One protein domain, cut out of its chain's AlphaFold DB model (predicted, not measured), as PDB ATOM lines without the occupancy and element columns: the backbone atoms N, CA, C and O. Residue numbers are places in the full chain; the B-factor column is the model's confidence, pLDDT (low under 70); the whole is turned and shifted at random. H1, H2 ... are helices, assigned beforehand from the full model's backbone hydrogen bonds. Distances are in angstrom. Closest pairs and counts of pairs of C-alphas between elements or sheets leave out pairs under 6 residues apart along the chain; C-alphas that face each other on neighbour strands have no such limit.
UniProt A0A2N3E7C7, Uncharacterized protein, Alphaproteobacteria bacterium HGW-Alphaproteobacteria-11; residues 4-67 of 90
ATOM      1  N   ARG A   4      54.153  33.287 -22.622       85.19
ATOM      2  CA  ARG A   4      54.365  32.036 -23.376       85.19
ATOM      3  C   ARG A   4      53.257  31.003 -23.133       85.19
ATOM      4  O   ARG A   4      52.813  30.360 -24.077       85.19
ATOM      5  N   ASN A   5      52.799  30.857 -21.890       86.19
ATOM      6  CA  ASN A   5      51.812  29.834 -21.539       86.19
ATOM      7  C   ASN A   5      50.449  30.138 -22.165       86.19
ATOM      8  O   ASN A   5      49.768  29.218 -22.600       86.19
ATOM      9  N   TRP A   6      50.087  31.419 -22.275       87.88
ATOM     10  CA  TRP A   6      48.859  31.836 -22.950       87.88
ATOM     11  C   TRP A   6      48.883  31.522 -24.440       87.88
ATOM     12  O   TRP A   6      47.900  31.013 -24.964       87.88
ATOM     13  N   ILE A   7      50.018  31.751 -25.100       88.19
ATOM     14  CA  ILE A   7      50.178  31.424 -26.523       88.19
ATOM     15  C   ILE A   7      49.974  29.922 -26.748       88.19
ATOM     16  O   ILE A   7      49.251  29.533 -27.659       88.19
ATOM     17  N   LEU A   8      50.555  29.080 -25.888       90.44
ATOM     18  CA  LEU A   8      50.388  27.628 -25.974       90.44
ATOM     19  C   LEU A   8      48.939  27.195 -25.724       90.44
ATOM     20  O   LEU A   8      48.446  26.322 -26.429       90.44
ATOM     21  N   LEU A   9      48.254  27.824 -24.766       91.44
ATOM     22  CA  LEU A   9      46.859  27.529 -24.429       91.44
ATOM     23  C   LEU A   9      45.900  27.916 -25.568       91.44
ATOM     24  O   LEU A   9      45.002  27.155 -25.914       91.44
ATOM     25  N   LEU A  10      46.107  29.074 -26.202       86.81
ATOM     26  CA  LEU A  10      45.320  29.483 -27.370       86.81
ATOM     27  C   LEU A  10      45.594  28.577 -28.576       86.81
ATOM     28  O   LEU A  10      44.662  28.202 -29.289       86.81
ATOM     29  N   ALA A  11      46.859  28.206 -28.789       86.50
ATOM     30  CA  ALA A  11      47.245  27.315 -29.876       86.50
ATOM     31  C   ALA A  11      46.593  25.931 -29.730       86.50
ATOM     32  O   ALA A  11      46.034  25.417 -30.699       86.50
ATOM     33  N   THR A  12      46.595  25.350 -28.526       88.62
ATOM     34  CA  THR A  12      45.927  24.064 -28.276       88.62
ATOM     35  C   THR A  12      44.415  24.158 -28.448       88.62
ATOM     36  O   THR A  12      43.832  23.260 -29.051       88.62
ATOM     37  N   LEU A  13      43.782  25.249 -28.007       87.12
ATOM     38  CA  LEU A  13      42.340  25.459 -28.182       87.12
ATOM     39  C   LEU A  13      41.942  25.581 -29.666       87.12
ATOM     40  O   LEU A  13      40.930  25.015 -30.085       87.12
ATOM     41  N   CYS A  14      42.754  26.274 -30.474       83.00
ATOM     42  CA  CYS A  14      42.551  26.363 -31.925       83.00
ATOM     43  C   CYS A  14      42.659  24.990 -32.595       83.00
ATOM     44  O   CYS A  14      41.771  24.608 -33.353       83.00
ATOM     45  N   ILE A  15      43.717  24.234 -32.291       83.75
ATOM     46  CA  ILE A  15      43.926  22.894 -32.860       83.75
ATOM     47  C   ILE A  15      42.777  21.959 -32.465       83.75
ATOM     48  O   ILE A  15      42.238  21.255 -33.317       83.75
ATOM     49  N   ALA A  16      42.358  21.988 -31.198       83.00
ATOM     50  CA  ALA A  16      41.237  21.190 -30.713       83.00
ATOM     51  C   ALA A  16      39.921  21.545 -31.422       83.00
ATOM     52  O   ALA A  16      39.162  20.646 -31.772       83.00
ATOM     53  N   SER A  17      39.673  22.830 -31.685       75.06
ATOM     54  CA  SER A  17      38.474  23.275 -32.408       75.06
ATOM     55  C   SER A  17      38.464  22.783 -33.858       75.06
ATOM     56  O   SER A  17      37.440  22.306 -34.334       75.06
ATOM     57  N   VAL A  18      39.610  22.821 -34.547       73.12
ATOM     58  CA  VAL A  18      39.743  22.274 -35.910       73.12
ATOM     59  C   VAL A  18      39.516  20.762 -35.924       73.12
ATOM     60  O   VAL A  18      38.807  20.255 -36.788       73.12
ATOM     61  N   LEU A  19      40.078  20.038 -34.953       76.44
ATOM     62  CA  LEU A  19      39.869  18.594 -34.819       76.44
ATOM     63  C   LEU A  19      38.407  18.249 -34.507       76.44
ATOM     64  O   LEU A  19      37.889  17.272 -35.043       76.44
ATOM     65  N   ALA A  20      37.731  19.051 -33.684       74.44
ATOM     66  CA  ALA A  20      36.310  18.881 -33.393       74.44
ATOM     67  C   ALA A  20      35.436  19.108 -34.638       74.44
ATOM     68  O   ALA A  20      34.488  18.355 -34.852       74.44
ATOM     69  N   ASP A  21      35.780  20.082 -35.488       65.31
ATOM     70  CA  ASP A  21      35.082  20.323 -36.760       65.31
ATOM     71  C   ASP A  21      35.284  19.188 -37.782       65.31
ATOM     72  O   ASP A  21      34.437  18.992 -38.644       65.31
ATOM     73  N   LEU A  22      36.373  18.418 -37.673       67.56
ATOM     74  CA  LEU A  22      36.628  17.236 -38.508       67.56
ATOM     75  C   LEU A  22      35.963  15.962 -37.970       67.56
ATOM     76  O   LEU A  22      35.666  15.054 -38.740       67.56
ATOM     77  N   ALA A  23      35.767  15.870 -36.653       67.75
ATOM     78  CA  ALA A  23      35.178  14.701 -36.002       67.75
ATOM     79  C   ALA A  23      33.641  14.731 -35.970       67.75
ATOM     80  O   ALA A  23      33.022  13.709 -35.671       67.75
ATOM     81  N   TYR A  24      33.023  15.884 -36.241       63.38
ATOM     82  CA  TYR A  24      31.577  16.063 -36.187       63.38
ATOM     83  C   TYR A  24      31.013  16.349 -37.582       63.38
ATOM     84  O   TYR A  24      31.123  17.466 -38.086       63.38
ATOM     85  N   ASP A  25      30.376  15.345 -38.189       60.22
ATOM     86  CA  ASP A  25      29.608  15.516 -39.422       60.22
ATOM     87  C   ASP A  25      28.388  16.404 -39.147       60.22
ATOM     88  O   ASP A  25      27.360  15.975 -38.616       60.22
ATOM     89  N   LYS A  26      28.504  17.685 -39.499       61.66
ATOM     90  CA  LYS A  26      27.379  18.619 -39.476       61.66
ATOM     91  C   LYS A  26      26.509  18.298 -40.689       61.66
ATOM     92  O   LYS A  26      26.928  18.495 -41.826       61.66
ATOM     93  N   HIS A  27      25.299  17.790 -40.455       59.09
ATOM     94  CA  HIS A  27      24.285  17.608 -41.497       59.09
ATOM     95  C   HIS A  27      23.773  18.973 -41.975       59.09
ATOM     96  O   HIS A  27      22.692  19.419 -41.592       59.09
ATOM     97  N   GLY A  28      24.589  19.656 -42.773       60.50
ATOM     98  CA  GLY A  28      24.209  20.885 -43.448       60.50
ATOM     99  C   GLY A  28      23.068  20.640 -44.426       60.50
ATOM    100  O   GLY A  28      23.050  19.636 -45.140       60.50
ATOM    101  N   TYR A  29      22.104  21.557 -44.451       62.19
ATOM    102  CA  TYR A  29      21.000  21.523 -45.415       62.19
ATOM    103  C   TYR A  29      21.496  21.863 -46.826       62.19
ATOM    104  O   TYR A  29      20.891  21.474 -47.827       62.19
ATOM    105  N   PHE A  30      22.619  22.572 -46.913       62.31
ATOM    106  CA  PHE A  30      23.249  22.923 -48.168       62.31
ATOM    107  C   PHE A  30      24.448  22.004 -48.466       62.31
ATOM    108  O   PHE A  30      25.115  21.472 -47.574       62.31
ATOM    109  N   ALA A  31      24.807  21.887 -49.756       65.44
ATOM    110  CA  ALA A  31      26.196  21.599 -50.151       65.44
ATOM    111  C   ALA A  31      27.118  22.670 -49.501       65.44
ATOM    112  O   ALA A  31      26.619  23.477 -48.771       65.44
ATOM    113  N   PHE A  32      28.423  22.815 -49.669       65.25
ATOM    114  CA  PHE A  32      29.220  23.840 -48.929       65.25
ATOM    115  C   PHE A  32      29.281  23.756 -47.376       65.25
ATOM    116  O   PHE A  32      30.361  23.989 -46.847       65.25
ATOM    117  N   GLU A  33      28.240  23.373 -46.625       60.28
ATOM    118  CA  GLU A  33      28.309  23.172 -45.158       60.28
ATOM    119  C   GLU A  33      29.147  21.945 -44.762       60.28
ATOM    120  O   GLU A  33      29.628  21.852 -43.639       60.28
ATOM    121  N   HIS A  34      29.383  21.033 -45.705       64.19
ATOM    122  CA  HIS A  34      30.270  19.882 -45.534       64.19
ATOM    123  C   HIS A  34      31.747  20.206 -45.807       64.19
ATOM    124  O   HIS A  34      32.592  19.315 -45.706       64.19
ATOM    125  N   LEU A  35      32.091  21.444 -46.202       68.12
ATOM    126  CA  LEU A  35      33.498  21.797 -46.377       68.12
ATOM    127  C   LEU A  35      34.182  21.872 -45.001       68.12
ATOM    128  O   LEU A  35      33.755  22.663 -44.151       68.12
ATOM    129  N   PRO A  36      35.276  21.117 -44.779       68.38
ATOM    130  CA  PRO A  36      36.001  21.178 -43.519       68.38
ATOM    131  C   PRO A  36      36.517  22.602 -43.285       68.38
ATOM    132  O   PRO A  36      37.176  23.192 -44.142       68.38
ATOM    133  N   GLY A  37      36.195  23.168 -42.120       70.38
ATOM    134  CA  GLY A  37      36.595  24.527 -41.739       70.38
ATOM    135  C   GLY A  37      35.645  25.650 -42.176       70.38
ATOM    136  O   GLY A  37      35.916  26.809 -41.845       70.38
ATOM    137  N   PHE A  38      34.520  25.346 -42.840       76.19
ATOM    138  CA  PHE A  38      33.526  26.353 -43.239       76.19
ATOM    139  C   PHE A  38      33.035  27.184 -42.047       76.19
ATOM    140  O   PHE A  38      33.066  28.411 -42.092       76.19
ATOM    141  N   HIS A  39      32.657  26.535 -40.943       74.50
ATOM    142  CA  HIS A  39      32.128  27.228 -39.766       74.50
ATOM    143  C   HIS A  39      33.174  28.082 -39.043       74.50
ATOM    144  O   HIS A  39      32.843  29.163 -38.557       74.50
ATOM    145  N   GLY A  40      34.436  27.641 -39.005       77.56
ATOM    146  CA  GLY A  40      35.532  28.425 -38.432       77.56
ATOM    147  C   GLY A  40      35.796  29.701 -39.232       77.56
ATOM    148  O   GLY A  40      35.852  30.795 -38.665       77.56
ATOM    149  N   PHE A  41      35.880  29.582 -40.561       79.75
ATOM    150  CA  PHE A  41      36.022  30.741 -41.441       79.75
ATOM    151  C   PHE A  41      34.791  31.653 -41.384       79.75
ATOM    152  O   PHE A  41      34.933  32.870 -41.303       79.75
ATOM    153  N   TYR A  42      33.588  31.075 -41.360       80.88
ATOM    154  CA  TYR A  42      32.338  31.814 -41.240       80.88
ATOM    155  C   TYR A  42      32.277  32.625 -39.942       80.88
ATOM    156  O   TYR A  42      31.972  33.812 -39.986       80.88
ATOM    157  N   ALA A  43      32.619  32.031 -38.795       80.38
ATOM    158  CA  ALA A  43      32.624  32.730 -37.511       80.38
ATOM    159  C   ALA A  43      33.645  33.881 -37.482       80.38
ATOM    160  O   ALA A  43      33.339  34.971 -36.989       80.38
ATOM    161  N   LEU A  44      34.837  33.667 -38.052       85.31
ATOM    162  CA  LEU A  44      35.854  34.709 -38.201       85.31
ATOM    163  C   LEU A  44      35.348  35.851 -39.093       85.31
ATOM    164  O   LEU A  44      35.384  37.014 -38.690       85.31
ATOM    165  N   ALA A  45      34.842  35.520 -40.281       88.00
ATOM    166  CA  ALA A  45      34.328  36.490 -41.238       88.00
ATOM    167  C   ALA A  45      33.140  37.275 -40.662       88.00
ATOM    168  O   ALA A  45      33.117  38.501 -40.760       88.00
ATOM    169  N   ALA A  46      32.201  36.600 -39.996       87.56
ATOM    170  CA  ALA A  46      31.062  37.225 -39.331       87.56
ATOM    171  C   ALA A  46      31.502  38.179 -38.210       87.56
ATOM    172  O   ALA A  46      30.964  39.278 -38.099       87.56
ATOM    173  N   SER A  47      32.513  37.805 -37.420       89.94
ATOM    174  CA  SER A  47      33.052  38.663 -36.353       89.94
ATOM    175  C   SER A  47      33.694  39.936 -36.910       89.94
ATOM    176  O   SER A  47      33.435  41.035 -36.417       89.94
ATOM    177  N   VAL A  48      34.495  39.804 -37.972       94.31
ATOM    178  CA  VAL A  48      35.107  40.947 -38.667       94.31
ATOM    179  C   VAL A  48      34.028  41.840 -39.277       94.31
ATOM    180  O   VAL A  48      34.045  43.055 -39.073       94.31
ATOM    181  N   ALA A  49      33.057  41.246 -39.974       95.56
ATOM    182  CA  ALA A  49      31.941  41.968 -40.570       95.56
ATOM    183  C   ALA A  49      31.142  42.743 -39.513       95.56
ATOM    184  O   ALA A  49      30.825  43.910 -39.729       95.56
ATOM    185  N   LEU A  50      30.883  42.144 -38.347       94.88
ATOM    186  CA  LEU A  50      30.186  42.808 -37.247       94.88
ATOM    187  C   LEU A  50      30.956  44.037 -36.738       94.88
ATOM    188  O   LEU A  50      30.354  45.086 -36.516       94.88
ATOM    189  N   GLY A  51      32.283  43.941 -36.614       95.31
ATOM    190  CA  GLY A  51      33.135  45.079 -36.254       95.31
ATOM    191  C   GLY A  51      33.092  46.209 -37.288       95.31
ATOM    192  O   GLY A  51      32.983  47.381 -36.922       95.31
ATOM    193  N   LEU A  52      33.106  45.871 -38.581       95.94
ATOM    194  CA  LEU A  52      32.975  46.852 -39.666       95.94
ATOM    195  C   LEU A  52      31.596  47.525 -39.667       95.94
ATOM    196  O   LEU A  52      31.506  48.743 -39.816       95.94
ATOM    197  N   VAL A  53      30.527  46.757 -39.446       96.06
ATOM    198  CA  VAL A  53      29.166  47.292 -39.304       96.06
ATOM    199  C   VAL A  53      29.081  48.225 -38.100       96.06
ATOM    200  O   VAL A  53      28.519  49.309 -38.216       96.06
ATOM    201  N   ALA A  54      29.684  47.864 -36.966       94.69
ATOM    202  CA  ALA A  54      29.735  48.734 -35.795       94.69
ATOM    203  C   ALA A  54      30.479  50.046 -36.085       94.69
ATOM    204  O   ALA A  54      30.045  51.105 -35.633       94.69
ATOM    205  N   LEU A  55      31.559  50.007 -36.872       92.12
ATOM    206  CA  LEU A  55      32.275  51.211 -37.297       92.12
ATOM    207  C   LEU A  55      31.420  52.094 -38.219       92.12
ATOM    208  O   LEU A  55      31.380  53.311 -38.042       92.12
ATOM    209  N   ALA A  56      30.697  51.494 -39.165       93.19
ATOM    210  CA  ALA A  56      29.777  52.219 -40.039       93.19
ATOM    211  C   ALA A  56      28.612  52.841 -39.246       93.19
ATOM    212  O   ALA A  56      28.299  54.021 -39.410       93.19
ATOM    213  N   LEU A  57      28.018  52.077 -38.325       93.00
ATOM    214  CA  LEU A  57      26.983  52.561 -37.413       93.00
ATOM    215  C   LEU A  57      27.510  53.664 -36.502       93.00
ATOM    216  O   LEU A  57      26.791  54.623 -36.244       93.00
ATOM    217  N   ARG A  58      28.764  53.573 -36.049       89.69
ATOM    218  CA  ARG A  58      29.405  54.637 -35.277       89.69
ATOM    219  C   ARG A  58      29.426  55.932 -36.075       89.69
ATOM    220  O   ARG A  58      29.074  56.950 -35.504       89.69
ATOM    221  N   ALA A  59      29.777  55.919 -37.357       86.06
ATOM    222  CA  ALA A  59      29.758  57.140 -38.164       86.06
ATOM    223  C   ALA A  59      28.339  57.714 -38.349       86.06
ATOM    224  O   ALA A  59      28.177  58.928 -38.369       86.06
ATOM    225  N   LEU A  60      27.318  56.856 -38.439       88.81
ATOM    226  CA  LEU A  60      25.926  57.287 -38.599       88.81
ATOM    227  C   LEU A  60      25.302  57.817 -37.296       88.81
ATOM    228  O   LEU A  60      24.534  58.774 -37.318       88.81
ATOM    229  N   LEU A  61      25.596  57.164 -36.171       87.25
ATOM    230  CA  LEU A  61      25.023  57.468 -34.858       87.25
ATOM    231  C   LEU A  61      25.829  58.518 -34.086       87.25
ATOM    232  O   LEU A  61      25.267  59.207 -33.235       87.25
ATOM    233  N   THR A  62      27.141  58.626 -34.330       84.62
ATOM    234  CA  THR A  62      27.983  59.622 -33.649       84.62
ATOM    235  C   THR A  62      27.552  61.005 -34.089       84.62
ATOM    236  O   THR A  62      27.594  61.347 -35.267       84.62
ATOM    237  N   ARG A  63      27.133  61.803 -33.113       80.38
ATOM    238  CA  ARG A  63      26.738  63.184 -33.341       80.38
ATOM    239  C   ARG A  63      27.962  64.089 -33.440       80.38
ATOM    240  O   ARG A  63      28.964  63.847 -32.774       80.38
ATOM    241  N   ASP A  64      27.848  65.128 -34.259       83.38
ATOM    242  CA  ASP A  64      28.880  66.148 -34.420       83.38
ATOM    243  C   ASP A  64      29.245  66.810 -33.079       83.38
ATOM    244  O   ASP A  64      28.363  67.089 -32.257       83.38
ATOM    245  N   LEU A  65      30.543  67.064 -32.869       72.69
ATOM    246  CA  LEU A  65      31.054  67.686 -31.640       72.69
ATOM    247  C   LEU A  65      30.451  69.079 -31.405       72.69
ATOM    248  O   LEU A  65      30.283  69.483 -30.255       72.69
ATOM    249  N   GLY A  66      30.094  69.793 -32.472       79.62
ATOM    250  CA  GLY A  66      29.523  71.132 -32.422       79.62
ATOM    251  C   GLY A  66      28.065  71.182 -31.974       79.62
ATOM    252  O   GLY A  66      27.547  72.268 -31.725       79.62
ATOM    253  N   TYR A  67      27.382  70.040 -31.850       82.06
ATOM    254  CA  TYR A  67      25.931  70.041 -31.658       82.06
ATOM    255  C   TYR A  67      25.483  70.778 -30.383       82.06
ATOM    256  O   TYR A  67      24.459  71.456 -30.398       82.06
TER     257      TYR A  67
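AT A GLANCE: This is residues 4 to 67 of the 90 residues of an uncharacterized protein of Alphaproteobacteria bacterium HGW-Alphaproteobacteria-11 (UniProt A0A2N3E7C7). Two long helices, H1 and H2, make a wide V: the last part of H1 comes near the first part of H2, and from that corner the two arms spread with little between them. The link between them makes a loop beyond the corner, where residues 27 to 32 stick out, and residues 62 to 67 lengthen the H2 arm as a tail. The printed part has 64 residues with two named helices, H1 then H2, and no named strand; its class is all helix. It is extended, with a radius of gyration of the C-alphas of 18.4 A, and flat, spanning 57 by 41 by 10 A.

HOW THE PARTS SIT: Begin with H1, residues 4 to 23, and go on to H2, residues 38 to 61. They are close but not clearly touching: look at Val 18 and Gly 40, whose C-alphas are the closest of the two helices, 7.9 A apart. Their lines stand at a steep tilt of 63 degrees, and they run opposite ways. Their centres are 23.2 A apart. In the backbones of H1 and H2 you will find every O i to N i+4 pair within hydrogen-bond range. Residues 4 to 13 of H1 stand free, and so do residues 41 to 67, of which 41 to 61 belong to H2.

IN THESE COORDINATES: Find C-alpha 4 at (54.365, 32.036, -23.376); from there H1 runs 28.8 A to C-alpha 23 at (35.178, 14.701, -36.002). H2 begins at C-alpha 38, at (33.526, 26.353, -43.239), and runs 33.3 A to C-alpha 61 at (25.023, 57.468, -34.858).

THE WHOLE: The C-alphas of Ala 23 and Gly 66 are the two farthest apart, at 56.8 A. The printed part has no cut, and H1 to H2 is a long link of 14 residues. Look at the B-factor column: the mean pLDDT of the printed part is 80.0, and residues 21 to 36 are under 70.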